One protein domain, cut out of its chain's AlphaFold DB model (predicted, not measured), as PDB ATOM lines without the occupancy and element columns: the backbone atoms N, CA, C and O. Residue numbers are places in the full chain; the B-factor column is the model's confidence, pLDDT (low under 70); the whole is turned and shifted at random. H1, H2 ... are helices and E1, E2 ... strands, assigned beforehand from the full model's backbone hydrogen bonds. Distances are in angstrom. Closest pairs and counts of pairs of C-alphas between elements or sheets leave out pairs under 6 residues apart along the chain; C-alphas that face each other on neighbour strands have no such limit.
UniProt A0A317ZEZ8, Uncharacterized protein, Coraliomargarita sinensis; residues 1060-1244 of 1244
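This is residues 1060 to 1244 of the 1244 residues of an uncharacterized protein of Coraliomargarita sinensis (UniProt A0A317ZEZ8). The chain winds in stacked turns into a solenoid with three strand walls: E1 E3 E6 E9, E2 E4 E7 E10 E12 and E5 E8 E11 E14 E13. The hairpin E13 and E14 finishes the third wall, and beyond it residues 1222 to 1244, mostly H3, stick out as a free tail. The printed part has 185 residues, with fourteen named strands and three named helices in the order E1 to E10, H1, E11, E12, H2, E13, E14, H3; its class is mixed, helices and strands. In the order given, the first two walls are parallel and the third is mixed. The whole is only just compact, close to loose, with a radius of gyration of the C-alphas of 19.0 A, and spans 69 by 36 by 31 A.

Start at E1, residues 1060 to 1062, an edge strand whose parallel sheet runs on through E3, 1078 to 1080, E6, 1099 to 1101, and E9, 1135 to 1137; look for N 1062 and O 1079, 2.9 A apart, within hydrogen-bond range between E1 and E3. Next comes E2, residues 1066 to 1070, an edge strand of a strongly twisted parallel sheet with E4, 1083 to 1086, E7, 1106 to 1110, E10, 1142 to 1147, and E12, 1185 to 1191; N 1068 and O 1083 of E2 and E4 are 2.9 A apart. The third sheet, strongly twisted too, runs E5, 1092 to 1095, E8, 1127 to 1130, E11, 1165 to 1172, E14, 1212 to 1218, E13, 1203 to 1209. There N 1095 and O 1129 of the parallel E5 and E8 are 2.8 A apart, and N 1205 and O 1216 of the antiparallel hairpin E13 and E14 are 2.8 A apart. E11 bends by 52 degrees at residue 1169. The second and third sheets form a sandwich, two sheets face to face, their facing parts 9.8 A centre to centre. H1, residues 1159 to 1162, is close to but not clearly touching H2, 1197 to 1200, with C-alphas of Trp 1161 and Thr 1200 closest at 5.9 A. H2 only grazes the second sheet, with residues 1197 to 1198. H3, residues 1222 to 1241, touches no helix; every O i to N i+4 pair in it is within hydrogen-bond range, while H1 and H2 are too short for such a pair.

Find C-alpha 1060 at (-27.359, -49.195, -36.173), where E1 begins. E11 is 20.2 A long, E13 19.1 A and E12 19.0 A. H3 runs 28.3 A, from C-alpha 1222 at (-51.033, -13.908, -58.201) to C-alpha 1241 at (-39.186, 10.424, -49.987).

The C-alphas of Gly 1075 and Lys 1244, the chain's last residue, are the farthest apart, at 70.2 A. Without residues 1222 to 1244, which stand free, the body spans 42 by 31 by 30 A. The printed part has no cut; the links E7 to E8, E10 to H1 and E11 to E12 are long. The model's pLDDT is under 70 at residue 1179 and residues 1221 to 1244.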
ATOM      1  N   LEU A1060     -27.903 -49.373 -34.828       97.44
ATOM      2  CA  LEU A1060     -27.359 -49.195 -36.173       97.44
ATOM      3  C   LEU A1060     -26.800 -47.777 -36.324       97.44
ATOM      4  O   LEU A1060     -27.512 -46.802 -36.101       97.44
ATOM      5  N   THR A1061     -25.528 -47.656 -36.698       97.81
ATOM      6  CA  THR A1061     -24.868 -46.366 -36.956       97.81
ATOM      7  C   THR A1061     -24.389 -46.303 -38.399       97.81
ATOM      8  O   THR A1061     -23.713 -47.220 -38.863       97.81
ATOM      9  N   VAL A1062     -24.712 -45.215 -39.093       98.19
ATOM     10  CA  VAL A1062     -24.248 -44.920 -40.453       98.19
ATOM     11  C   VAL A1062     -23.350 -43.695 -40.387       98.19
ATOM     12  O   VAL A1062     -23.816 -42.598 -40.076       98.19
ATOM     13  N   GLU A1063     -22.056 -43.881 -40.633       98.00
ATOM     14  CA  GLU A1063     -21.070 -42.803 -40.558       98.00
ATOM     15  C   GLU A1063     -21.167 -41.850 -41.758       98.00
ATOM     16  O   GLU A1063     -21.768 -42.154 -42.790       98.00
ATOM     17  N   SER A1064     -20.546 -40.675 -41.630       95.75
ATOM     18  CA  SER A1064     -20.432 -39.728 -42.740       95.75
ATOM     19  C   SER A1064     -19.703 -40.371 -43.930       95.75
ATOM     20  O   SER A1064     -18.649 -40.985 -43.766       95.75
ATOM     21  N   GLY A1065     -20.267 -40.235 -45.133       91.75
ATOM     22  CA  GLY A1065     -19.760 -40.877 -46.353       91.75
ATOM     23  C   GLY A1065     -20.259 -42.310 -46.586       91.75
ATOM     24  O   GLY A1065     -19.951 -42.887 -47.629       91.75
ATOM     25  N   ALA A1066     -21.044 -42.874 -45.664       97.94
ATOM     26  CA  ALA A1066     -21.800 -44.103 -45.872       97.94
ATOM     27  C   ALA A1066     -23.284 -43.810 -46.146       97.94
ATOM     28  O   ALA A1066     -23.779 -42.726 -45.841       97.94
ATOM     29  N   ALA A1067     -23.994 -44.794 -46.691       97.25
ATOM     30  CA  ALA A1067     -25.417 -44.708 -46.987       97.25
ATOM     31  C   ALA A1067     -26.181 -45.916 -46.434       97.25
ATOM     32  O   ALA A1067     -25.643 -47.029 -46.346       97.25
ATOM     33  N   ILE A1068     -27.454 -45.709 -46.111       97.12
ATOM     34  CA  ILE A1068     -28.405 -46.774 -45.798       97.12
ATOM     35  C   ILE A1068     -29.661 -46.659 -46.654       97.12
ATOM     36  O   ILE A1068     -30.195 -45.571 -46.845       97.12
ATOM     37  N   GLY A1069     -30.160 -47.804 -47.114       94.88
ATOM     38  CA  GLY A1069     -31.414 -47.879 -47.849       94.88
ATOM     39  C   GLY A1069     -32.104 -49.231 -47.758       94.88
ATOM     40  O   GLY A1069     -31.766 -50.065 -46.913       94.88
ATOM     41  N   GLY A1070     -33.039 -49.467 -48.671       94.00
ATOM     42  CA  GLY A1070     -33.811 -50.704 -48.777       94.00
ATOM     43  C   GLY A1070     -35.256 -50.572 -48.306       94.00
ATOM     44  O   GLY A1070     -35.644 -49.574 -47.696       94.00
ATOM     45  N   SER A1071     -36.067 -51.575 -48.649       93.12
ATOM     46  CA  SER A1071     -37.510 -51.601 -48.363       93.12
ATOM     47  C   SER A1071     -37.898 -52.417 -47.120       93.12
ATOM     48  O   SER A1071     -39.079 -52.589 -46.814       93.12
ATOM     49  N   GLY A1072     -36.901 -52.950 -46.412       93.31
ATOM     50  CA  GLY A1072     -37.080 -53.822 -45.259       93.31
ATOM     51  C   GLY A1072     -37.418 -53.101 -43.951       93.31
ATOM     52  O   GLY A1072     -37.560 -51.876 -43.875       93.31
ATOM     53  N   THR A1073     -37.507 -53.894 -42.880       93.81
ATOM     54  CA  THR A1073     -37.792 -53.409 -41.519       93.81
ATOM     55  C   THR A1073     -36.527 -53.363 -40.670       93.81
ATOM     56  O   THR A1073     -35.915 -54.395 -40.383       93.81
ATOM     57  N   ILE A1074     -36.181 -52.177 -40.182       95.94
ATOM     58  CA  ILE A1074     -35.093 -51.921 -39.240       95.94
ATOM     59  C   ILE A1074     -35.712 -51.746 -37.851       95.94
ATOM     60  O   ILE A1074     -36.286 -50.714 -37.517       95.94
ATOM     61  N   GLY A1075     -35.636 -52.792 -37.032       93.75
ATOM     62  CA  GLY A1075     -36.278 -52.864 -35.719       93.75
ATOM     63  C   GLY A1075     -35.467 -52.292 -34.564       93.75
ATOM     64  O   GLY A1075     -35.698 -52.667 -33.418       93.75
ATOM     65  N   VAL A1076     -34.490 -51.442 -34.864       92.81
ATOM     66  CA  VAL A1076     -33.444 -51.006 -33.936       92.81
ATOM     67  C   VAL A1076     -33.230 -49.508 -34.058       92.81
ATOM     68  O   VAL A1076     -33.473 -48.929 -35.121       92.81
ATOM     69  N   PHE A1077     -32.775 -48.878 -32.976       93.00
ATOM     70  CA  PHE A1077     -32.471 -47.455 -33.019       93.00
ATOM     71  C   PHE A1077     -31.367 -47.199 -34.048       93.00
ATOM     72  O   PHE A1077     -30.296 -47.815 -33.984       93.00
ATOM     73  N   THR A1078     -31.645 -46.303 -34.993       96.19
ATOM     74  CA  THR A1078     -30.732 -45.981 -36.093       96.19
ATOM     75  C   THR A1078     -30.270 -44.531 -36.013       96.19
ATOM     76  O   THR A1078     -31.095 -43.623 -35.946       96.19
ATOM     77  N   SER A1079     -28.957 -44.311 -36.057       96.38
ATOM     78  CA  SER A1079     -28.335 -42.987 -36.141       96.38
ATOM     79  C   SER A1079     -27.593 -42.840 -37.466       96.38
ATOM     80  O   SER A1079     -26.755 -43.677 -37.807       96.38
ATOM     81  N   ILE A1080     -27.912 -41.790 -38.219       97.88
ATOM     82  CA  ILE A1080     -27.372 -41.537 -39.556       97.88
ATOM     83  C   ILE A1080     -26.646 -40.196 -39.553       97.88
ATOM     84  O   ILE A1080     -27.274 -39.153 -39.416       97.88
ATOM     85  N   SER A1081     -25.328 -40.225 -39.747       97.44
ATOM     86  CA  SER A1081     -24.501 -39.054 -40.084       97.44
ATOM     87  C   SER A1081     -24.127 -39.012 -41.571       97.44
ATOM     88  O   SER A1081     -23.537 -38.039 -42.032       97.44
ATOM     89  N   GLY A1082     -24.426 -40.083 -42.310       97.25
ATOM     90  CA  GLY A1082     -24.267 -40.184 -43.758       97.25
ATOM     91  C   GLY A1082     -25.575 -39.936 -44.510       97.25
ATOM     92  O   GLY A1082     -26.300 -38.987 -44.217       97.25
ATOM     93  N   GLU A1083     -25.867 -40.796 -45.482       97.00
ATOM     94  CA  GLU A1083     -27.028 -40.679 -46.365       97.00
ATOM     95  C   GLU A1083     -28.125 -41.710 -46.042       97.00
ATOM     96  O   GLU A1083     -27.847 -42.884 -45.792       97.00
ATOM     97  N   LEU A1084     -29.384 -41.273 -46.076       96.94
ATOM     98  CA  LEU A1084     -30.579 -42.114 -46.072       96.94
ATOM     99  C   LEU A1084     -31.207 -42.102 -47.471       96.94
ATOM    100  O   LEU A1084     -31.645 -41.048 -47.921       96.94
ATOM    101  N   THR A1085     -31.299 -43.267 -48.113       94.56
ATOM    102  CA  THR A1085     -31.915 -43.477 -49.437       94.56
ATOM    103  C   THR A1085     -33.027 -44.534 -49.315       94.56
ATOM    104  O   THR A1085     -32.729 -45.735 -49.335       94.56
ATOM    105  N   PRO A1086     -34.291 -44.159 -49.066       92.88
ATOM    106  CA  PRO A1086     -35.358 -45.122 -48.810       92.88
ATOM    107  C   PRO A1086     -35.590 -46.110 -49.967       92.88
ATOM    108  O   PRO A1086     -35.569 -45.764 -51.139       92.88
ATOM    109  N   GLY A1087     -35.857 -47.379 -49.640       86.38
ATOM    110  CA  GLY A1087     -36.229 -48.374 -50.647       86.38
ATOM    111  C   GLY A1087     -35.090 -48.880 -51.539       86.38
ATOM    112  O   GLY A1087     -33.904 -48.712 -51.264       86.38
ATOM    113  N   SER A1088     -35.484 -49.543 -52.632       82.31
ATOM    114  CA  SER A1088     -34.636 -49.702 -53.825       82.31
ATOM    115  C   SER A1088     -34.792 -48.511 -54.784       82.31
ATOM    116  O   SER A1088     -34.396 -48.635 -55.943       82.31
ATOM    117  N   SER A1089     -35.361 -47.406 -54.282       82.88
ATOM    118  CA  SER A1089     -35.557 -46.120 -54.950       82.88
ATOM    119  C   SER A1089     -36.423 -46.159 -56.232       82.88
ATOM    120  O   SER A1089     -35.915 -46.526 -57.295       82.88
ATOM    121  N   PRO A1090     -37.710 -45.748 -56.194       92.00
ATOM    122  CA  PRO A1090     -38.456 -45.390 -54.992       92.00
ATOM    123  C   PRO A1090     -38.821 -46.589 -54.100       92.00
ATOM    124  O   PRO A1090     -38.963 -47.721 -54.569       92.00
ATOM    125  N   GLY A1091     -39.022 -46.357 -52.805       92.50
ATOM    126  CA  GLY A1091     -39.568 -47.338 -51.871       92.50
ATOM    127  C   GLY A1091     -39.838 -46.790 -50.470       92.50
ATOM    128  O   GLY A1091     -39.683 -45.604 -50.193       92.50
ATOM    129  N   ILE A1092     -40.290 -47.670 -49.569       93.94
ATOM    130  CA  ILE A1092     -40.524 -47.320 -48.160       93.94
ATOM    131  C   ILE A1092     -39.481 -47.987 -47.272       93.94
ATOM    132  O   ILE A1092     -39.451 -49.212 -47.190       93.94
ATOM    133  N   ALA A1093     -38.696 -47.194 -46.545       93.75
ATOM    134  CA  ALA A1093     -37.865 -47.692 -45.448       93.75
ATOM    135  C   ALA A1093     -38.652 -47.671 -44.128       93.75
ATOM    136  O   ALA A1093     -39.274 -46.662 -43.793       93.75
ATOM    137  N   THR A1094     -38.624 -48.759 -43.353       95.00
ATOM    138  CA  THR A1094     -39.349 -48.846 -42.072       95.00
ATOM    139  C   THR A1094     -38.390 -48.947 -40.889       95.00
ATOM    140  O   THR A1094     -37.629 -49.903 -40.794       95.00
ATOM    141  N   TYR A1095     -38.486 -48.015 -39.943       95.81
ATOM    142  CA  TYR A1095     -37.744 -47.974 -38.683       95.81
ATOM    143  C   TYR A1095     -38.712 -48.177 -37.514       95.81
ATOM    144  O   TYR A1095     -39.605 -47.363 -37.310       95.81
ATOM    145  N   SER A1096     -38.577 -49.251 -36.733       93.62
ATOM    146  CA  SER A1096     -39.532 -49.579 -35.656       93.62
ATOM    147  C   SER A1096     -38.995 -49.427 -34.233       93.62
ATOM    148  O   SER A1096     -39.618 -49.929 -33.297       93.62
ATOM    149  N   ALA A1097     -37.858 -48.752 -34.059       92.62
ATOM    150  CA  ALA A1097     -37.315 -48.382 -32.751       92.62
ATOM    151  C   ALA A1097     -36.656 -46.985 -32.762       92.62
ATOM    152  O   ALA A1097     -35.683 -46.745 -32.049       92.62
ATOM    153  N   GLY A1098     -37.189 -46.074 -33.582       92.31
ATOM    154  CA  GLY A1098     -36.697 -44.699 -33.724       92.31
ATOM    155  C   GLY A1098     -35.587 -44.505 -34.761       92.31
ATOM    156  O   GLY A1098     -34.860 -45.431 -35.130       92.31
ATOM    157  N   LEU A1099     -35.471 -43.260 -35.221       95.50
ATOM    158  CA  LEU A1099     -34.521 -42.811 -36.240       95.50
ATOM    159  C   LEU A1099     -33.963 -41.439 -35.852       95.50
ATOM    160  O   LEU A1099     -34.720 -40.539 -35.487       95.50
ATOM    161  N   SER A1100     -32.649 -41.265 -35.967       95.31
ATOM    162  CA  SER A1100     -31.968 -39.984 -35.793       95.31
ATOM    163  C   SER A1100     -31.152 -39.633 -37.034       95.31
ATOM    164  O   SER A1100     -30.216 -40.349 -37.385       95.31
ATOM    165  N   LEU A1101     -31.492 -38.512 -37.663       96.06
ATOM    166  CA  LEU A1101     -30.688 -37.858 -38.692       96.06
ATOM    167  C   LEU A1101     -29.806 -36.812 -38.001       96.06
ATOM    168  O   LEU A1101     -30.321 -35.857 -37.419       96.06
ATOM    169  N   ALA A1102     -28.494 -37.042 -37.987       94.50
ATOM    170  CA  ALA A1102     -27.512 -36.194 -37.315       94.50
ATOM    171  C   ALA A1102     -27.173 -34.939 -38.139       94.50
ATOM    172  O   ALA A1102     -27.643 -34.768 -39.270       94.50
ATOM    173  N   ASP A1103     -26.331 -34.062 -37.588       88.50
ATOM    174  CA  ASP A1103     -25.819 -32.905 -38.316       88.50
ATOM    175  C   ASP A1103     -25.105 -33.342 -39.604       88.50
ATOM    176  O   ASP A1103     -24.433 -34.372 -39.656       88.50
ATOM    177  N   THR A1104     -25.282 -32.578 -40.686       87.25
ATOM    178  CA  THR A1104     -24.697 -32.849 -42.016       87.25
ATOM    179  C   THR A1104     -25.128 -34.149 -42.710       87.25
ATOM    180  O   THR A1104     -24.657 -34.412 -43.816       87.25
ATOM    181  N   SER A1105     -26.039 -34.928 -42.117       96.75
ATOM    182  CA  SER A1105     -26.662 -36.061 -42.805       96.75
ATOM    183  C   SER A1105     -27.521 -35.594 -43.984       96.75
ATOM    184  O   SER A1105     -28.035 -34.471 -43.990       96.75
ATOM    185  N   THR A1106     -27.696 -36.470 -44.973       97.38
ATOM    186  CA  THR A1106     -28.565 -36.227 -46.132       97.38
ATOM    187  C   THR A1106     -29.677 -37.263 -46.153       97.38
ATOM    188  O   THR A1106     -29.407 -38.457 -46.096       97.38
ATOM    189  N   SER A1107     -30.929 -36.828 -46.264       96.19
ATOM    190  CA  SER A1107     -32.042 -37.713 -46.601       96.19
ATOM    191  C   SER A1107     -32.443 -37.467 -48.045       96.19
ATOM    192  O   SER A1107     -32.922 -36.382 -48.371       96.19
ATOM    193  N   THR A1108     -32.252 -38.464 -48.895       96.38
ATOM    194  CA  THR A1108     -32.569 -38.411 -50.321       96.38
ATOM    195  C   THR A1108     -33.954 -39.009 -50.543       96.38
ATOM    196  O   THR A1108     -34.262 -40.057 -49.988       96.38
ATOM    197  N   PHE A1109     -34.810 -38.306 -51.284       95.69
ATOM    198  CA  PHE A1109     -36.137 -38.764 -51.684       95.69
ATOM    199  C   PHE A1109     -36.262 -38.670 -53.199       95.69
ATOM    200  O   PHE A1109     -36.173 -37.581 -53.779       95.69
ATOM    201  N   GLU A1110     -36.500 -39.809 -53.831       95.19
ATOM    202  CA  GLU A1110     -36.750 -39.920 -55.255       95.19
ATOM    203  C   GLU A1110     -38.241 -39.775 -55.587       95.19
ATOM    204  O   GLU A1110     -39.112 -40.283 -54.882       95.19
ATOM    205  N   PHE A1111     -38.525 -39.088 -56.695       95.31
ATOM    206  CA  PHE A1111     -39.855 -38.871 -57.263       95.31
ATOM    207  C   PHE A1111     -39.781 -39.129 -58.767       95.31
ATOM    208  O   PHE A1111     -39.185 -38.349 -59.511       95.31
ATOM    209  N   ILE A1112     -40.381 -40.223 -59.228       95.31
ATOM    210  CA  ILE A1112     -40.278 -40.653 -60.631       95.31
ATOM    211  C   ILE A1112     -41.550 -40.377 -61.442       95.31
ATOM    212  O   ILE A1112     -41.551 -40.539 -62.663       95.31
ATOM    213  N   SER A1113     -42.626 -39.925 -60.798       95.44
ATOM    214  CA  SER A1113     -43.893 -39.609 -61.458       95.44
ATOM    215  C   SER A1113     -44.624 -38.455 -60.771       95.44
ATOM    216  O   SER A1113     -44.491 -38.225 -59.569       95.44
ATOM    217  N   GLU A1114     -45.405 -37.710 -61.550       95.31
ATOM    218  CA  GLU A1114     -46.153 -36.528 -61.109       95.31
ATOM    219  C   GLU A1114     -47.476 -36.916 -60.444       95.31
ATOM    220  O   GLU A1114     -48.563 -36.786 -61.013       95.31
ATOM    221  N   THR A1115     -47.380 -37.418 -59.218       93.94
ATOM    222  CA  THR A1115     -48.522 -37.852 -58.409       93.94
ATOM    223  C   THR A1115     -48.412 -37.346 -56.977       93.94
ATOM    224  O   THR A1115     -47.322 -37.060 -56.487       93.94
ATOM    225  N   THR A1116     -49.551 -37.236 -56.297       90.56
ATOM    226  CA  THR A1116     -49.651 -36.995 -54.850       90.56
ATOM    227  C   THR A1116     -50.510 -38.054 -54.157       90.56
ATOM    228  O   THR A1116     -50.866 -37.877 -52.991       90.56
ATOM    229  N   ASP A1117     -50.938 -39.108 -54.867       94.25
ATOM    230  CA  ASP A1117     -51.730 -40.166 -54.244       94.25
ATOM    231  C   ASP A1117     -50.856 -40.896 -53.220       94.25
ATOM    232  O   ASP A1117     -49.732 -41.309 -53.502       94.25
ATOM    233  N   LEU A1118     -51.375 -41.064 -52.007       91.25
ATOM    234  CA  LEU A1118     -50.674 -41.797 -50.963       91.25
ATOM    235  C   LEU A1118     -50.472 -43.271 -51.351       91.25
ATOM    236  O   LEU A1118     -49.539 -43.897 -50.860       91.25
ATOM    237  N   ALA A1119     -51.316 -43.819 -52.234       92.75
ATOM    238  CA  ALA A1119     -51.145 -45.163 -52.783       92.75
ATOM    239  C   ALA A1119     -49.884 -45.312 -53.653       92.75
ATOM    240  O   ALA A1119     -49.382 -46.426 -53.790       92.75
ATOM    241  N   ASP A1120     -49.367 -44.205 -54.191       94.38
ATOM    242  CA  ASP A1120     -48.160 -44.185 -55.018       94.38
ATOM    243  C   ASP A1120     -46.880 -44.018 -54.171       94.38
ATOM    244  O   ASP A1120     -45.762 -44.164 -54.675       94.38
ATOM    245  N   ARG A1121     -47.023 -43.773 -52.858       94.06
ATOM    246  CA  ARG A1121     -45.907 -43.734 -51.906       94.06
ATOM    247  C   ARG A1121     -45.260 -45.112 -51.790       94.06
ATOM    248  O   ARG A1121     -45.918 -46.101 -51.479       94.06
ATOM    249  N   GLY A1122     -43.949 -45.157 -51.976       91.38
ATOM    250  CA  GLY A1122     -43.147 -46.374 -52.036       91.38
ATOM    251  C   GLY A1122     -43.107 -47.051 -53.403       91.38
ATOM    252  O   GLY A1122     -42.510 -48.118 -53.513       91.38
ATOM    253  N   VAL A1123     -43.753 -46.473 -54.417       92.25
ATOM    254  CA  VAL A1123     -43.750 -46.987 -55.794       92.25
ATOM    255  C   VAL A1123     -43.262 -45.911 -56.758       92.25
ATOM    256  O   VAL A1123     -42.317 -46.141 -57.503       92.25
ATOM    257  N   GLU A1124     -43.871 -44.727 -56.705       94.38
ATOM    258  CA  GLU A1124     -43.558 -43.589 -57.576       94.38
ATOM    259  C   GLU A1124     -42.774 -42.485 -56.853       94.38
ATOM    260  O   GLU A1124     -42.164 -41.625 -57.490       94.38
ATOM    261  N   PHE A1125     -42.790 -42.487 -55.520       94.38
ATOM    262  CA  PHE A1125     -41.944 -41.627 -54.699       94.38
ATOM    263  C   PHE A1125     -41.619 -42.269 -53.354       94.38
ATOM    264  O   PHE A1125     -42.343 -43.149 -52.889       94.38
ATOM    265  N   ASP A1126     -40.540 -41.829 -52.723       96.19
ATOM    266  CA  ASP A1126     -40.055 -42.424 -51.481       96.19
ATOM    267  C   ASP A1126     -40.890 -42.132 -50.239       96.19
ATOM    268  O   ASP A1126     -41.581 -41.118 -50.115       96.19
ATOM    269  N   GLY A1127     -40.748 -43.021 -49.258       95.25
ATOM    270  CA  GLY A1127     -41.291 -42.835 -47.925       95.25
ATOM    271  C   GLY A1127     -40.409 -43.420 -46.827       95.25
ATOM    272  O   GLY A1127     -39.703 -44.407 -47.008       95.25
ATOM    273  N   VAL A1128     -40.506 -42.847 -45.634       96.12
ATOM    274  CA  VAL A1128     -39.930 -43.412 -44.413       96.12
ATOM    275  C   VAL A1128     -41.027 -43.590 -43.374       96.12
ATOM    276  O   VAL A1128     -41.791 -42.668 -43.108       96.12
ATOM    277  N   ASN A1129     -41.120 -44.771 -42.780       95.38
ATOM    278  CA  ASN A1129     -42.019 -45.038 -41.662       95.38
ATOM    279  C   ASN A1129     -41.192 -45.144 -40.381       95.38
ATOM    280  O   ASN A1129     -40.232 -45.910 -40.340       95.38
ATOM    281  N   VAL A1130     -41.571 -44.419 -39.332       95.19
ATOM    282  CA  VAL A1130     -40.914 -44.433 -38.022       95.19
ATOM    283  C   VAL A1130     -41.928 -44.798 -36.942       95.19
ATOM    284  O   VAL A1130     -42.984 -44.186 -36.788       95.19
ATOM    285  N   SER A1131     -41.616 -45.835 -36.174       89.31
ATOM    286  CA  SER A1131     -42.430 -46.336 -35.071       89.31
ATOM    287  C   SER A1131     -41.546 -46.814 -33.912       89.31
ATOM    288  O   SER A1131     -40.320 -46.834 -34.011       89.31
ATOM    289  N   GLY A1132     -42.169 -47.159 -32.783       85.69
ATOM    290  CA  GLY A1132     -41.521 -47.653 -31.560       85.69
ATOM    291  C   GLY A1132     -40.810 -46.603 -30.696       85.69
ATOM    292  O   GLY A1132     -40.802 -46.765 -29.478       85.69
ATOM    293  N   ASP A1133     -40.264 -45.540 -31.292       91.00
ATOM    294  CA  ASP A1133     -39.634 -44.390 -30.618       91.00
ATOM    295  C   ASP A1133     -39.656 -43.146 -31.544       91.00
ATOM    296  O   ASP A1133     -40.207 -43.201 -32.646       91.00
ATOM    297  N   ASN A1134     -39.091 -42.021 -31.098       91.19
ATOM    298  CA  ASN A1134     -39.126 -40.726 -31.779       91.19
ATOM    299  C   ASN A1134     -38.302 -40.688 -33.082       91.19
ATOM    300  O   ASN A1134     -37.249 -41.322 -33.207       91.19
ATOM    301  N   LEU A1135     -38.744 -39.835 -34.009       94.25
ATOM    302  CA  LEU A1135     -37.940 -39.322 -35.119       94.25
ATOM    303  C   LEU A1135     -37.203 -38.060 -34.650       94.25
ATOM    304  O   LEU A1135     -37.830 -37.099 -34.207       94.25
ATOM    305  N   THR A1136     -35.875 -38.051 -34.738       93.38
ATOM    306  CA  THR A1136     -35.040 -36.874 -34.446       93.38
ATOM    307  C   THR A1136     -34.348 -36.418 -35.720       93.38
ATOM    308  O   THR A1136     -33.643 -37.208 -36.343       93.38
ATOM    309  N   ILE A1137     -34.517 -35.152 -36.095       94.06
ATOM    310  CA  ILE A1137     -33.832 -34.562 -37.251       94.06
ATOM    311  C   ILE A1137     -33.040 -33.353 -36.756       94.06
ATOM    312  O   ILE A1137     -33.611 -32.429 -36.169       94.06
ATOM    313  N   ASP A1138     -31.721 -33.377 -36.944       93.44
ATOM    314  CA  ASP A1138     -30.888 -32.210 -36.685       93.44
ATOM    315  C   ASP A1138     -31.225 -31.105 -37.701       93.44
ATOM    316  O   ASP A1138     -31.271 -31.379 -38.904       93.44
ATOM    317  N   PRO A1139     -31.423 -29.847 -37.270       89.75
ATOM    318  CA  PRO A1139     -31.735 -28.740 -38.172       89.75
ATOM    319  C   PRO A1139     -30.608 -28.414 -39.164       89.75
ATOM    320  O   PRO A1139     -30.783 -27.533 -39.991       89.75
ATOM    321  N   SER A1140     -29.448 -29.072 -39.090       91.88
ATOM    322  CA  SER A1140     -28.351 -28.966 -40.063       91.88
ATOM    323  C   SER A1140     -28.330 -30.123 -41.072       91.88
ATOM    324  O   SER A1140     -27.422 -30.182 -41.902       91.88
ATOM    325  N   ALA A1141     -29.276 -31.064 -40.994       94.25
ATOM    326  CA  ALA A1141     -29.450 -32.117 -41.990       94.25
ATOM    327  C   ALA A1141     -29.995 -31.543 -43.310       94.25
ATOM    328  O   ALA A1141     -30.726 -30.547 -43.321       94.25
ATOM    329  N   THR A1142     -29.657 -32.190 -44.423       96.00
ATOM    330  CA  THR A1142     -30.092 -31.816 -45.776       96.00
ATOM    331  C   THR A1142     -31.188 -32.755 -46.264       96.00
ATOM    332  O   THR A1142     -31.062 -33.974 -46.161       96.00
ATOM    333  N   LEU A1143     -32.245 -32.198 -46.850       96.88
ATOM    334  CA  LEU A1143     -33.220 -32.950 -47.636       96.88
ATOM    335  C   LEU A1143     -32.855 -32.829 -49.122       96.88
ATOM    336  O   LEU A1143     -32.812 -31.725 -49.664       96.88
ATOM    337  N   ALA A1144     -32.587 -33.945 -49.791       97.12
ATOM    338  CA  ALA A1144     -32.308 -33.987 -51.222       97.12
ATOM    339  C   ALA A1144     -33.509 -34.552 -51.982       97.12
ATOM    340  O   ALA A1144     -33.956 -35.661 -51.713       97.12
ATOM    341  N   LEU A1145     -34.042 -33.778 -52.925       97.44
ATOM    342  CA  LEU A1145     -35.174 -34.162 -53.761       97.44
ATOM    343  C   LEU A1145     -34.674 -34.484 -55.165       97.44
ATOM    344  O   LEU A1145     -34.112 -33.615 -55.840       97.44
ATOM    345  N   VAL A1146     -34.885 -35.725 -55.595       96.56
ATOM    346  CA  VAL A1146     -34.368 -36.259 -56.856       96.56
ATOM    347  C   VAL A1146     -35.528 -36.589 -57.792       96.56
ATOM    348  O   VAL A1146     -36.332 -37.478 -57.531       96.56
ATOM    349  N   PHE A1147     -35.600 -35.868 -58.904       96.69
ATOM    350  CA  PHE A1147     -36.641 -35.952 -59.930       96.69
ATOM    351  C   PHE A1147     -36.121 -36.485 -61.274       96.69
ATOM    352  O   PHE A1147     -36.905 -36.697 -62.197       96.69
ATOM    353  N   ASP A1148     -34.812 -36.704 -61.410       94.56
ATOM    354  CA  ASP A1148     -34.128 -37.091 -62.651       94.56
ATOM    355  C   ASP A1148     -33.527 -38.507 -62.611       94.56
ATOM    356  O   ASP A1148     -32.692 -38.859 -63.451       94.56
ATOM    357  N   LEU A1149     -33.972 -39.357 -61.677       91.50
ATOM    358  CA  LEU A1149     -33.576 -40.765 -61.651       91.50
ATOM    359  C   LEU A1149     -33.950 -41.458 -62.976       91.50
ATOM    360  O   LEU A1149     -34.957 -41.143 -63.615       91.50
ATOM    361  N   ALA A1150     -33.152 -42.441 -63.395       87.00
ATOM    362  CA  ALA A1150     -33.439 -43.236 -64.583       87.00
ATOM    363  C   ALA A1150     -34.837 -43.884 -64.504       87.00
ATOM    364  O   ALA A1150     -35.114 -44.667 -63.602       87.00
ATOM    365  N   GLY A1151     -35.697 -43.578 -65.481       88.12
ATOM    366  CA  GLY A1151     -37.098 -44.017 -65.499       88.12
ATOM    367  C   GLY A1151     -38.092 -42.968 -64.994       88.12
ATOM    368  O   GLY A1151     -39.291 -43.169 -65.167       88.12
ATOM    369  N   SER A1152     -37.612 -41.845 -64.450       94.88
ATOM    370  CA  SER A1152     -38.458 -40.710 -64.088       94.88
ATOM    371  C   SER A1152     -39.184 -40.121 -65.299       94.88
ATOM    372  O   SER A1152     -38.650 -40.045 -66.406       94.88
ATOM    373  N   THR A1153     -40.416 -39.694 -65.050       96.19
ATOM    374  CA  THR A1153     -41.327 -39.030 -65.988       96.19
ATOM    375  C   THR A1153     -41.685 -37.609 -65.551       96.19
ATOM    376  O   THR A1153     -42.521 -36.970 -66.186       96.19
ATOM    377  N   VAL A1154     -41.059 -37.104 -64.482       96.56
ATOM    378  CA  VAL A1154     -41.321 -35.763 -63.945       96.56
ATOM    379  C   VAL A1154     -40.864 -34.690 -64.933       96.56
ATOM    380  O   VAL A1154     -39.734 -34.747 -65.420       96.56
ATOM    381  N   ASP A1155     -41.724 -33.710 -65.211       96.00
ATOM    382  CA  ASP A1155     -41.491 -32.594 -66.131       96.00
ATOM    383  C   ASP A1155     -41.937 -31.283 -65.467       96.00
ATOM    384  O   ASP A1155     -43.119 -30.958 -65.377       96.00
ATOM    385  N   PHE A1156     -40.982 -30.458 -65.042       95.88
ATOM    386  CA  PHE A1156     -41.233 -29.175 -64.384       95.88
ATOM    387  C   PHE A1156     -41.972 -28.150 -65.260       95.88
ATOM    388  O   PHE A1156     -42.320 -27.074 -64.769       95.88
ATOM    389  N   SER A1157     -42.207 -28.431 -66.546       93.69
ATOM    390  CA  SER A1157     -43.052 -27.614 -67.426       93.69
ATOM    391  C   SER A1157     -44.513 -28.074 -67.495       93.69
ATOM    392  O   SER A1157     -45.335 -27.418 -68.145       93.69
ATOM    393  N   SER A1158     -44.855 -29.186 -66.840       93.81
ATOM    394  CA  SER A1158     -46.207 -29.729 -66.833       93.81
ATOM    395  C   SER A1158     -47.158 -28.898 -65.958       93.81
ATOM    396  O   SER A1158     -46.765 -28.225 -65.004       93.81
ATOM    397  N   VAL A1159     -48.460 -28.998 -66.253       92.81
ATOM    398  CA  VAL A1159     -49.525 -28.332 -65.479       92.81
ATOM    399  C   VAL A1159     -49.630 -28.833 -64.034       92.81
ATOM    400  O   VAL A1159     -50.331 -28.223 -63.230       92.81
ATOM    401  N   PHE A1160     -48.961 -29.936 -63.684       93.81
ATOM    402  CA  PHE A1160     -48.907 -30.440 -62.313       93.81
ATOM    403  C   PHE A1160     -48.273 -29.416 -61.359       93.81
ATOM    404  O   PHE A1160     -48.733 -29.250 -60.225       93.81
ATOM    405  N   TRP A1161     -47.278 -28.672 -61.848       94.31
ATOM    406  CA  TRP A1161     -46.529 -27.671 -61.089       94.31
ATOM    407  C   TRP A1161     -47.208 -26.290 -61.045       94.31
ATOM    408  O   TRP A1161     -46.712 -25.386 -60.368       94.31
ATOM    409  N   ASP A1162     -48.372 -26.120 -61.687       92.06
ATOM    410  CA  ASP A1162     -49.177 -24.887 -61.621       92.06
ATOM    411  C   ASP A1162     -50.018 -24.784 -60.328       92.06
ATOM    412  O   ASP A1162     -50.553 -23.715 -60.010       92.06
ATOM    413  N   SER A1163     -50.144 -25.873 -59.558       91.69
ATOM    414  CA  SER A1163     -50.844 -25.911 -58.266       91.69
ATOM    415  C   SER A1163     -49.942 -26.372 -57.124       91.69
ATOM    416  O   SER A1163     -48.977 -27.095 -57.335       91.69
ATOM    417  N   SER A1164     -50.271 -25.961 -55.896       92.12
ATOM    418  CA  SER A1164     -49.548 -26.435 -54.707       92.12
ATOM    419  C   SER A1164     -49.802 -27.930 -54.487       92.12
ATOM    420  O   SER A1164     -50.943 -28.369 -54.627       92.12
ATOM    421  N   GLN A1165     -48.761 -28.677 -54.123       95.69
ATOM    422  CA  GLN A1165     -48.777 -30.134 -53.935       95.69
ATOM    423  C   GLN A1165     -48.208 -30.510 -52.563       95.69
ATOM    424  O   GLN A1165     -47.474 -29.724 -51.959       95.69
ATOM    425  N   GLN A1166     -48.533 -31.706 -52.069       95.12
ATOM    426  CA  GLN A1166     -48.044 -32.204 -50.784       95.12
ATOM    427  C   GLN A1166     -47.719 -33.701 -50.859       95.12
ATOM    428  O   GLN A1166     -48.499 -34.469 -51.417       95.12
ATOM    429  N   TRP A1167     -46.609 -34.108 -50.241       97.00
ATOM    430  CA  TRP A1167     -46.172 -35.503 -50.129       97.00
ATOM    431  C   TRP A1167     -45.828 -35.854 -48.684       97.00
ATOM    432  O   TRP A1167     -45.216 -35.055 -47.974       97.00
ATOM    433  N   LEU A1168     -46.201 -37.059 -48.256       95.56
ATOM    434  CA  LEU A1168     -45.824 -37.607 -46.954       95.56
ATOM    435  C   LEU A1168     -44.426 -38.228 -47.042       95.56
ATOM    436  O   LEU A1168     -44.278 -39.331 -47.572       95.56
ATOM    437  N   LEU A1169     -43.420 -37.540 -46.499       95.25
ATOM    438  CA  LEU A1169     -42.042 -38.031 -46.490       95.25
ATOM    439  C   LEU A1169     -41.826 -39.012 -45.336       95.25
ATOM    440  O   LEU A1169     -41.527 -40.184 -45.567       95.25
ATOM    441  N   PHE A1170     -42.065 -38.560 -44.101       95.69
ATOM    442  CA  PHE A1170     -41.942 -39.386 -42.899       95.69
ATOM    443  C   PHE A1170     -43.309 -39.578 -42.242       95.69
ATOM    444  O   PHE A1170     -43.939 -38.602 -41.846       95.69
ATOM    445  N   ASP A1171     -43.735 -40.831 -42.119       95.19
ATOM    446  CA  ASP A1171     -44.885 -41.267 -41.321       95.19
ATOM    447  C   ASP A1171     -44.358 -41.660 -39.934       95.19
ATOM    448  O   ASP A1171     -43.609 -42.632 -39.817       95.19
ATOM    449  N   SER A1172     -44.647 -40.862 -38.906       91.88
ATOM    450  CA  SER A1172     -44.080 -40.995 -37.562       91.88
ATOM    451  C   SER A1172     -45.186 -41.221 -36.534       91.88
ATOM    452  O   SER A1172     -45.939 -40.321 -36.173       91.88
ATOM    453  N   ALA A1173     -45.242 -42.433 -35.976       84.06
ATOM    454  CA  ALA A1173     -46.251 -42.805 -34.979       84.06
ATOM    455  C   ALA A1173     -45.995 -42.222 -33.564       84.06
ATOM    456  O   ALA A1173     -46.847 -42.357 -32.681       84.06
ATOM    457  N   PHE A1174     -44.824 -41.619 -33.324       78.69
ATOM    458  CA  PHE A1174     -44.383 -41.035 -32.044       78.69
ATOM    459  C   PHE A1174     -44.054 -39.543 -32.217       78.69
ATOM    460  O   PHE A1174     -44.377 -38.970 -33.244       78.69
ATOM    461  N   GLY A1175     -43.493 -38.856 -31.218       75.56
ATOM    462  CA  GLY A1175     -43.165 -37.432 -31.361       75.56
ATOM    463  C   GLY A1175     -42.010 -37.205 -32.341       75.56
ATOM    464  O   GLY A1175     -41.035 -37.956 -32.324       75.56
ATOM    465  N   THR A1176     -42.090 -36.146 -33.146       79.62
ATOM    466  CA  THR A1176     -40.936 -35.648 -33.905       79.62
ATOM    467  C   THR A1176     -40.212 -34.587 -33.080       79.62
ATOM    468  O   THR A1176     -40.824 -33.678 -32.520       79.62
ATOM    469  N   ILE A1177     -38.896 -34.743 -32.923       77.25
ATOM    470  CA  ILE A1177     -38.059 -33.844 -32.126       77.25
ATOM    471  C   ILE A1177     -37.164 -33.051 -33.075       77.25
ATOM    472  O   ILE A1177     -36.212 -33.585 -33.642       77.25
ATOM    473  N   VAL A1178     -37.466 -31.759 -33.203       74.56
ATOM    474  CA  VAL A1178     -36.714 -30.778 -34.000       74.56
ATOM    475  C   VAL A1178     -36.414 -29.530 -33.166       74.56
ATOM    476  O   VAL A1178     -37.171 -29.171 -32.263       74.56
ATOM    477  N   SER A1179     -35.299 -28.849 -33.451       57.94
ATOM    478  CA  SER A1179     -34.897 -27.610 -32.761       57.94
ATOM    479  C   SER A1179     -34.708 -26.438 -33.731       57.94
ATOM    480  O   SER A1179     -33.638 -25.848 -33.822       57.94
ATOM    481  N   GLY A1180     -35.760 -26.077 -34.470       71.25
ATOM    482  CA  GLY A1180     -35.714 -25.007 -35.472       71.25
ATOM    483  C   GLY A1180     -36.451 -25.397 -36.749       71.25
ATOM    484  O   GLY A1180     -37.497 -26.038 -36.668       71.25
ATOM    485  N   ASP A1181     -35.905 -25.001 -37.902       79.88
ATOM    486  CA  ASP A1181     -36.333 -25.531 -39.201       79.88
ATOM    487  C   ASP A1181     -36.113 -27.057 -39.229       79.88
ATOM    488  O   ASP A1181     -35.162 -27.560 -38.631       79.88
ATOM    489  N   ILE A1182     -37.017 -27.802 -39.877       87.75
ATOM    490  CA  ILE A1182     -37.002 -29.279 -39.857       87.75
ATOM    491  C   ILE A1182     -35.766 -29.830 -40.587       87.75
ATOM    492  O   ILE A1182     -35.170 -30.794 -40.125       87.75
ATOM    493  N   PHE A1183     -35.365 -29.191 -41.689       91.88
ATOM    494  CA  PHE A1183     -34.105 -29.425 -42.396       91.88
ATOM    495  C   PHE A1183     -33.408 -28.082 -42.619       91.88
ATOM    496  O   PHE A1183     -34.079 -27.072 -42.848       91.88
ATOM    497  N   GLY A1184     -32.077 -28.076 -42.575       86.56
ATOM    498  CA  GLY A1184     -31.269 -26.862 -42.731       86.56
ATOM    499  C   GLY A1184     -31.091 -26.429 -44.177       86.56
ATOM    500  O   GLY A1184     -30.879 -25.247 -44.446       86.56
ATOM    501  N   ASP A1185     -31.195 -27.385 -45.099       90.94
ATOM    502  CA  ASP A1185     -31.156 -27.149 -46.536       90.94
ATOM    503  C   ASP A1185     -32.078 -28.132 -47.273       90.94
ATOM    504  O   ASP A1185     -32.260 -29.278 -46.850       90.94
ATOM    505  N   VAL A1186     -32.660 -27.673 -48.383       94.50
ATOM    506  CA  VAL A1186     -33.455 -28.492 -49.305       94.50
ATOM    507  C   VAL A1186     -32.862 -28.332 -50.696       94.50
ATOM    508  O   VAL A1186     -32.998 -27.285 -51.332       94.50
ATOM    509  N   THR A1187     -32.220 -29.387 -51.181       96.31
ATOM    510  CA  THR A1187     -31.640 -29.426 -52.526       96.31
ATOM    511  C   THR A1187     -32.596 -30.112 -53.496       96.31
ATOM    512  O   THR A1187     -33.309 -31.040 -53.124       96.31
ATOM    513  N   VAL A1188     -32.628 -29.639 -54.742       96.94
ATOM    514  CA  VAL A1188     -33.516 -30.155 -55.789       96.94
ATOM    515  C   VAL A1188     -32.692 -30.442 -57.036       96.94
ATOM    516  O   VAL A1188     -31.941 -29.570 -57.486       96.94
ATOM    517  N   SER A1189     -32.822 -31.648 -57.584       96.94
ATOM    518  CA  SER A1189     -32.196 -32.037 -58.848       96.94
ATOM    519  C   SER A1189     -32.827 -31.326 -60.057       96.94
ATOM    520  O   SER A1189     -33.713 -30.473 -59.934       96.94
ATOM    521  N   LEU A1190     -32.374 -31.681 -61.261       97.12
ATOM    522  CA  LEU A1190     -33.144 -31.398 -62.472       97.12
ATOM    523  C   LEU A1190     -34.356 -32.340 -62.538       97.12
ATOM    524  O   LEU A1190     -34.439 -33.303 -61.774       97.12
ATOM    525  N   ASP A1191     -35.294 -32.066 -63.436       95.88
ATOM    526  CA  ASP A1191     -36.317 -33.045 -63.811       95.88
ATOM    527  C   ASP A1191     -35.801 -34.047 -64.862       95.88
ATOM    528  O   ASP A1191     -34.667 -33.950 -65.346       95.88
ATOM    529  N   SER A1192     -36.658 -34.985 -65.281       95.31
ATOM    530  CA  SER A1192     -36.320 -35.994 -66.298       95.31
ATOM    531  C   SER A1192     -35.958 -35.404 -67.675       95.31
ATOM    532  O   SER A1192     -35.301 -36.060 -68.486       95.31
ATOM    533  N   GLN A1193     -36.330 -34.145 -67.927       95.06
ATOM    534  CA  GLN A1193     -36.090 -33.402 -69.165       95.06
ATOM    535  C   GLN A1193     -34.877 -32.454 -69.059       95.06
ATOM    536  O   GLN A1193     -34.577 -31.713 -70.007       95.06
ATOM    537  N   GLY A1194     -34.166 -32.468 -67.927       93.88
ATOM    538  CA  GLY A1194     -33.011 -31.621 -67.641       93.88
ATOM    539  C   GLY A1194     -33.352 -30.159 -67.322       93.88
ATOM    540  O   GLY A1194     -32.461 -29.305 -67.389       93.88
ATOM    541  N   GLN A1195     -34.610 -29.829 -67.016       95.06
ATOM    542  CA  GLN A1195     -35.011 -28.490 -66.582       95.06
ATOM    543  C   GLN A1195     -34.693 -28.270 -65.105       95.06
ATOM    544  O   GLN A1195     -34.776 -29.167 -64.270       95.06
ATOM    545  N   SER A1196     -34.329 -27.031 -64.775       94.75
ATOM    546  CA  SER A1196     -34.135 -26.614 -63.387       94.75
ATOM    547  C   SER A1196     -35.480 -26.356 -62.722       94.75
ATOM    548  O   SER A1196     -36.318 -25.674 -63.304       94.75
ATOM    549  N   PHE A1197     -35.630 -26.764 -61.460       94.38
ATOM    550  CA  PHE A1197     -36.820 -26.497 -60.643       94.38
ATOM    551  C   PHE A1197     -37.280 -25.025 -60.643       94.38
ATOM    552  O   PHE A1197     -38.470 -24.739 -60.505       94.38
ATOM    553  N   ALA A1198     -36.368 -24.073 -60.876       90.38
ATOM    554  CA  ALA A1198     -36.694 -22.653 -60.996       90.38
ATOM    555  C   ALA A1198     -37.722 -22.326 -62.104       90.38
ATOM    556  O   ALA A1198     -38.325 -21.251 -62.059       90.38
ATOM    557  N   THR A1199     -37.938 -23.209 -63.090       90.12
ATOM    558  CA  THR A1199     -38.946 -23.020 -64.148       90.12
ATOM    559  C   THR A1199     -40.382 -23.132 -63.643       90.12
ATOM    560  O   THR A1199     -41.266 -22.542 -64.258       90.12
ATOM    561  N   THR A1200     -40.611 -23.824 -62.521       90.56
ATOM    562  CA  THR A1200     -41.948 -24.011 -61.926       90.56
ATOM    563  C   THR A1200     -42.503 -22.718 -61.311       90.56
ATOM    564  O   THR A1200     -43.710 -22.513 -61.232       90.56
ATOM    565  N   GLY A1201     -41.623 -21.811 -60.866       86.81
ATOM    566  CA  GLY A1201     -42.003 -20.580 -60.165       86.81
ATOM    567  C   GLY A1201     -42.527 -20.782 -58.734       86.81
ATOM    568  O   GLY A1201     -42.921 -19.797 -58.098       86.81
ATOM    569  N   GLY A1202     -42.529 -22.018 -58.224       89.75
ATOM    570  CA  GLY A1202     -42.860 -22.354 -56.841       89.75
ATOM    571  C   GLY A1202     -41.629 -22.596 -55.965       89.75
ATOM    572  O   GLY A1202     -40.488 -22.366 -56.366       89.75
ATOM    573  N   PHE A1203     -41.866 -23.029 -54.729       92.06
ATOM    574  CA  PHE A1203     -40.815 -23.395 -53.777       92.06
ATOM    575  C   PHE A1203     -41.268 -24.544 -52.874       92.06
ATOM    576  O   PHE A1203     -42.465 -24.719 -52.643       92.06
ATOM    577  N   PHE A1204     -40.313 -25.316 -52.352       94.75
ATOM    578  CA  PHE A1204     -40.585 -26.370 -51.380       94.75
ATOM    579  C   PHE A1204     -40.497 -25.850 -49.944       94.75
ATOM    580  O   PHE A1204     -39.649 -25.023 -49.614       94.75
ATOM    581  N   THR A1205     -41.366 -26.365 -49.080       92.19
ATOM    582  CA  THR A1205     -41.301 -26.197 -47.623       92.19
ATOM    583  C   THR A1205     -41.587 -27.521 -46.942       92.19
ATOM    584  O   THR A1205     -42.368 -28.324 -47.449       92.19
ATOM    585  N   VAL A1206     -40.991 -27.742 -45.776       94.44
ATOM    586  CA  VAL A1206     -41.220 -28.942 -44.970       94.44
ATOM    587  C   VAL A1206     -42.022 -28.550 -43.736       94.44
ATOM    588  O   VAL A1206     -41.709 -27.553 -43.086       94.44
ATOM    589  N   THR A1207     -43.076 -29.299 -43.426       92.50
ATOM    590  CA  THR A1207     -43.947 -29.034 -42.271       92.50
ATOM    591  C   THR A1207     -44.205 -30.301 -41.478       92.50
ATOM    592  O   THR A1207     -44.415 -31.359 -42.067       92.50
ATOM    593  N   GLU A1208     -44.295 -30.166 -40.160       91.12
ATOM    594  CA  GLU A1208     -44.742 -31.229 -39.263       91.12
ATOM    595  C   GLU A1208     -46.249 -31.103 -38.984       91.12
ATOM    596  O   GLU A1208     -46.741 -30.015 -38.674       91.12
ATOM    597  N   SER A1209     -46.992 -32.210 -39.072       89.31
ATOM    598  CA  SER A1209     -48.407 -32.278 -38.693       89.31
ATOM    599  C   SER A1209     -48.748 -33.653 -38.128       89.31
ATOM    600  O   SER A1209     -48.561 -34.652 -38.804       89.31
ATOM    601  N   ASN A1210     -49.318 -33.703 -36.918       86.00
ATOM    602  CA  ASN A1210     -49.600 -34.955 -36.195       86.00
ATOM    603  C   ASN A1210     -48.366 -35.872 -36.078       86.00
ATOM    604  O   ASN A1210     -48.510 -37.082 -36.183       86.00
ATOM    605  N   SER A1211     -47.190 -35.273 -35.856       87.12
ATOM    606  CA  SER A1211     -45.860 -35.901 -35.871       87.12
ATOM    607  C   SER A1211     -45.301 -36.299 -37.241       87.12
ATOM    608  O   SER A1211     -44.090 -36.477 -37.353       87.12
ATOM    609  N   ASP A1212     -46.122 -36.377 -38.282       93.12
ATOM    610  CA  ASP A1212     -45.672 -36.698 -39.638       93.12
ATOM    611  C   ASP A1212     -44.963 -35.514 -40.301       93.12
ATOM    612  O   ASP A1212     -45.306 -34.350 -40.063       93.12
ATOM    613  N   ILE A1213     -44.008 -35.808 -41.185       95.31
ATOM    614  CA  ILE A1213     -43.269 -34.808 -41.961       95.31
ATOM    615  C   ILE A1213     -43.748 -34.812 -43.407       95.31
ATOM    616  O   ILE A1213     -43.575 -35.786 -44.145       95.31
ATOM    617  N   TYR A1214     -44.294 -33.671 -43.820       95.00
ATOM    618  CA  TYR A1214     -44.780 -33.431 -45.170       95.00
ATOM    619  C   TYR A1214     -43.859 -32.486 -45.936       95.00
ATOM    620  O   TYR A1214     -43.452 -31.440 -45.421       95.00
ATOM    621  N   LEU A1215     -43.606 -32.820 -47.198       96.88
ATOM    622  CA  LEU A1215     -43.058 -31.909 -48.193       96.88
ATOM    623  C   LEU A1215     -44.207 -31.182 -48.883       96.88
ATOM    624  O   LEU A1215     -45.115 -31.823 -49.400       96.88
ATOM    625  N   ASN A1216     -44.149 -29.857 -48.936       95.12
ATOM    626  CA  ASN A1216     -45.144 -29.027 -49.601       95.12
ATOM    627  C   ASN A1216     -44.480 -28.245 -50.727       95.12
ATOM    628  O   ASN A1216     -43.604 -27.417 -50.471       95.12
ATOM    629  N   TYR A1217     -44.931 -28.460 -51.957       95.62
ATOM    630  CA  TYR A1217     -44.671 -27.547 -53.059       95.62
ATOM    631  C   TYR A1217     -45.722 -26.437 -53.032       95.62
ATOM    632  O   TYR A1217     -46.921 -26.712 -53.061       95.62
ATOM    633  N   VAL A1218     -45.285 -25.182 -52.964       92.12
ATOM    634  CA  VAL A1218     -46.170 -24.021 -52.844       92.12
ATOM    635  C   VAL A1218     -46.035 -23.140 -54.078       92.12
ATOM    636  O   VAL A1218     -44.951 -22.642 -54.387       92.12
ATOM    637  N   VAL A1219     -47.166 -22.888 -54.738       87.56
ATOM    638  CA  VAL A1219     -47.270 -21.917 -55.835       87.56
ATOM    639  C   VAL A1219     -47.746 -20.578 -55.265       87.56
ATOM    640  O   VAL A1219     -48.847 -20.507 -54.712       87.56
ATOM    641  N   PRO A1220     -46.961 -19.492 -55.381       79.88
ATOM    642  CA  PRO A1220     -47.390 -18.171 -54.939       79.88
ATOM    643  C   PRO A1220     -48.671 -17.706 -55.652       79.88
ATOM    644  O   PRO A1220     -48.703 -17.617 -56.879       79.88
ATOM    645  N   GLU A1221     -49.716 -17.327 -54.906       69.19
ATOM    646  CA  GLU A1221     -50.913 -16.745 -55.526       69.19
ATOM    647  C   GLU A1221     -50.569 -15.455 -56.312       69.19
ATOM    648  O   GLU A1221     -49.730 -14.662 -55.864       69.19
ATOM    649  N   PRO A1222     -51.264 -15.140 -57.430       62.72
ATOM    650  CA  PRO A1222     -51.033 -13.908 -58.201       62.72
ATOM    651  C   PRO A1222     -51.117 -12.614 -57.364       62.72
ATOM    652  O   PRO A1222     -50.475 -11.607 -57.676       62.72
ATOM    653  N   SER A1223     -51.891 -12.637 -56.274       60.91
ATOM    654  CA  SER A1223     -52.043 -11.541 -55.310       60.91
ATOM    655  C   SER A1223     -50.768 -11.285 -54.484       60.91
ATOM    656  O   SER A1223     -50.497 -10.139 -54.117       60.91
ATOM    657  N   MET A1224     -49.943 -12.311 -54.252       59.94
ATOM    658  CA  MET A1224     -48.697 -12.226 -53.489       59.94
ATOM    659  C   MET A1224     -47.586 -11.544 -54.297       59.94
ATOM    660  O   MET A1224     -46.891 -10.675 -53.768       59.94
ATOM    661  N   TYR A1225     -47.499 -11.813 -55.605       56.72
ATOM    662  CA  TYR A1225     -46.645 -11.048 -56.523       56.72
ATOM    663  C   TYR A1225     -47.070  -9.574 -56.600       56.72
ATOM    664  O   TYR A1225     -46.224  -8.678 -56.565       56.72
ATOM    665  N   ALA A1226     -48.379  -9.296 -56.624       56.22
ATOM    666  CA  ALA A1226     -48.903  -7.930 -56.595       56.22
ATOM    667  C   ALA A1226     -48.592  -7.203 -55.271       56.22
ATOM    668  O   ALA A1226     -48.282  -6.009 -55.285       56.22
ATOM    669  N   ALA A1227     -48.608  -7.908 -54.134       56.03
ATOM    670  CA  ALA A1227     -48.233  -7.369 -52.828       56.03
ATOM    671  C   ALA A1227     -46.718  -7.127 -52.702       56.03
ATOM    672  O   ALA A1227     -46.321  -6.080 -52.191       56.03
ATOM    673  N   LEU A1228     -45.864  -8.018 -53.222       55.06
ATOM    674  CA  LEU A1228     -44.405  -7.842 -53.221       55.06
ATOM    675  C   LEU A1228     -43.978  -6.689 -54.143       55.06
ATOM    676  O   LEU A1228     -43.171  -5.847 -53.748       55.06
ATOM    677  N   ILE A1229     -44.584  -6.579 -55.333       61.19
ATOM    678  CA  ILE A1229     -44.433  -5.418 -56.227       61.19
ATOM    679  C   ILE A1229     -44.985  -4.158 -55.544       61.19
ATOM    680  O   ILE A1229     -44.366  -3.096 -55.622       61.19
ATOM    681  N   GLY A1230     -46.093  -4.259 -54.804       59.66
ATOM    682  CA  GLY A1230     -46.643  -3.197 -53.954       59.66
ATOM    683  C   GLY A1230     -45.685  -2.734 -52.846       59.66
ATOM    684  O   GLY A1230     -45.547  -1.534 -52.603       59.66
ATOM    685  N   MET A1231     -44.955  -3.656 -52.215       60.88
ATOM    686  CA  MET A1231     -43.951  -3.343 -51.196       60.88
ATOM    687  C   MET A1231     -42.654  -2.793 -51.790       60.88
ATOM    688  O   MET A1231     -42.114  -1.836 -51.245       60.88
ATOM    689  N   PHE A1232     -42.168  -3.314 -52.923       59.97
ATOM    690  CA  PHE A1232     -41.003  -2.758 -53.625       59.97
ATOM    691  C   PHE A1232     -41.296  -1.374 -54.208       59.97
ATOM    692  O   PHE A1232     -40.452  -0.481 -54.133       59.97
ATOM    693  N   THR A1233     -42.509  -1.146 -54.720       59.59
ATOM    694  CA  THR A1233     -42.955   0.191 -55.133       59.59
ATOM    695  C   THR A1233     -43.120   1.120 -53.930       59.59
ATOM    696  O   THR A1233     -42.686   2.269 -54.017       59.59
ATOM    697  N   MET A1234     -43.614   0.650 -52.776       57.09
ATOM    698  CA  MET A1234     -43.591   1.423 -51.522       57.09
ATOM    699  C   MET A1234     -42.170   1.726 -51.035       57.09
ATOM    700  O   MET A1234     -41.901   2.867 -50.669       57.09
ATOM    701  N   ALA A1235     -41.246   0.765 -51.058       56.34
ATOM    702  CA  ALA A1235     -39.853   0.948 -50.657       56.34
ATOM    703  C   ALA A1235     -39.129   1.921 -51.600       56.34
ATOM    704  O   ALA A1235     -38.439   2.829 -51.139       56.34
ATOM    705  N   TRP A1236     -39.366   1.832 -52.912       61.69
ATOM    706  CA  TRP A1236     -38.876   2.797 -53.899       61.69
ATOM    707  C   TRP A1236     -39.483   4.196 -53.691       61.69
ATOM    708  O   TRP A1236     -38.769   5.200 -53.748       61.69
ATOM    709  N   VAL A1237     -40.774   4.291 -53.349       60.22
ATOM    710  CA  VAL A1237     -41.445   5.551 -52.971       60.22
ATOM    711  C   VAL A1237     -40.902   6.113 -51.647       60.22
ATOM    712  O   VAL A1237     -40.738   7.329 -51.532       60.22
ATOM    713  N   MET A1238     -40.547   5.272 -50.672       58.56
ATOM    714  CA  MET A1238     -39.912   5.681 -49.411       58.56
ATOM    715  C   MET A1238     -38.456   6.131 -49.613       58.56
ATOM    716  O   MET A1238     -38.051   7.145 -49.039       58.56
ATOM    717  N   VAL A1239     -37.689   5.476 -50.494       55.91
ATOM    718  CA  VAL A1239     -36.342   5.918 -50.913       55.91
ATOM    719  C   VAL A1239     -36.416   7.246 -51.676       55.91
ATOM    720  O   VAL A1239     -35.594   8.136 -51.449       55.91
ATOM    721  N   ARG A1240     -37.454   7.461 -52.497       55.25
ATOM    722  CA  ARG A1240     -37.705   8.750 -53.167       55.25
ATOM    723  C   ARG A1240     -38.156   9.851 -52.194       55.25
ATOM    724  O   ARG A1240     -37.851  11.018 -52.429       55.25
ATOM    725  N   ARG A1241     -38.818   9.501 -51.082       56.50
ATOM    726  CA  ARG A1241     -39.186  10.424 -49.987       56.50
ATOM    727  C   ARG A1241     -38.029  10.782 -49.043       56.50
ATOM    728  O   ARG A1241     -38.135  11.794 -48.367       56.50
ATOM    729  N   ARG A1242     -36.926  10.022 -49.027       54.41
ATOM    730  CA  ARG A1242     -35.684  10.361 -48.293       54.41
ATOM    731  C   ARG A1242     -34.684  11.221 -49.093       54.41
ATOM    732  O   ARG A1242     -33.642  11.579 -48.556       54.41
ATOM    733  N   ARG A1243     -34.982  11.578 -50.352       54.22
ATOM    734  CA  ARG A1243     -34.182  12.499 -51.195       54.22
ATOM    735  C   ARG A1243     -34.922  13.799 -51.571       54.22
ATOM    736  O   ARG A1243     -34.696  14.344 -52.650       54.22
ATOM    737  N   LYS A1244     -35.802  14.300 -50.701       47.25
ATOM    738  CA  LYS A1244     -36.354  15.659 -50.780       47.25
ATOM    739  C   LYS A1244     -36.249  16.362 -49.443       47.25
ATOM    740  O   LYS A1244     -36.555  15.693 -48.435       47.25
TER     741      LYS A1244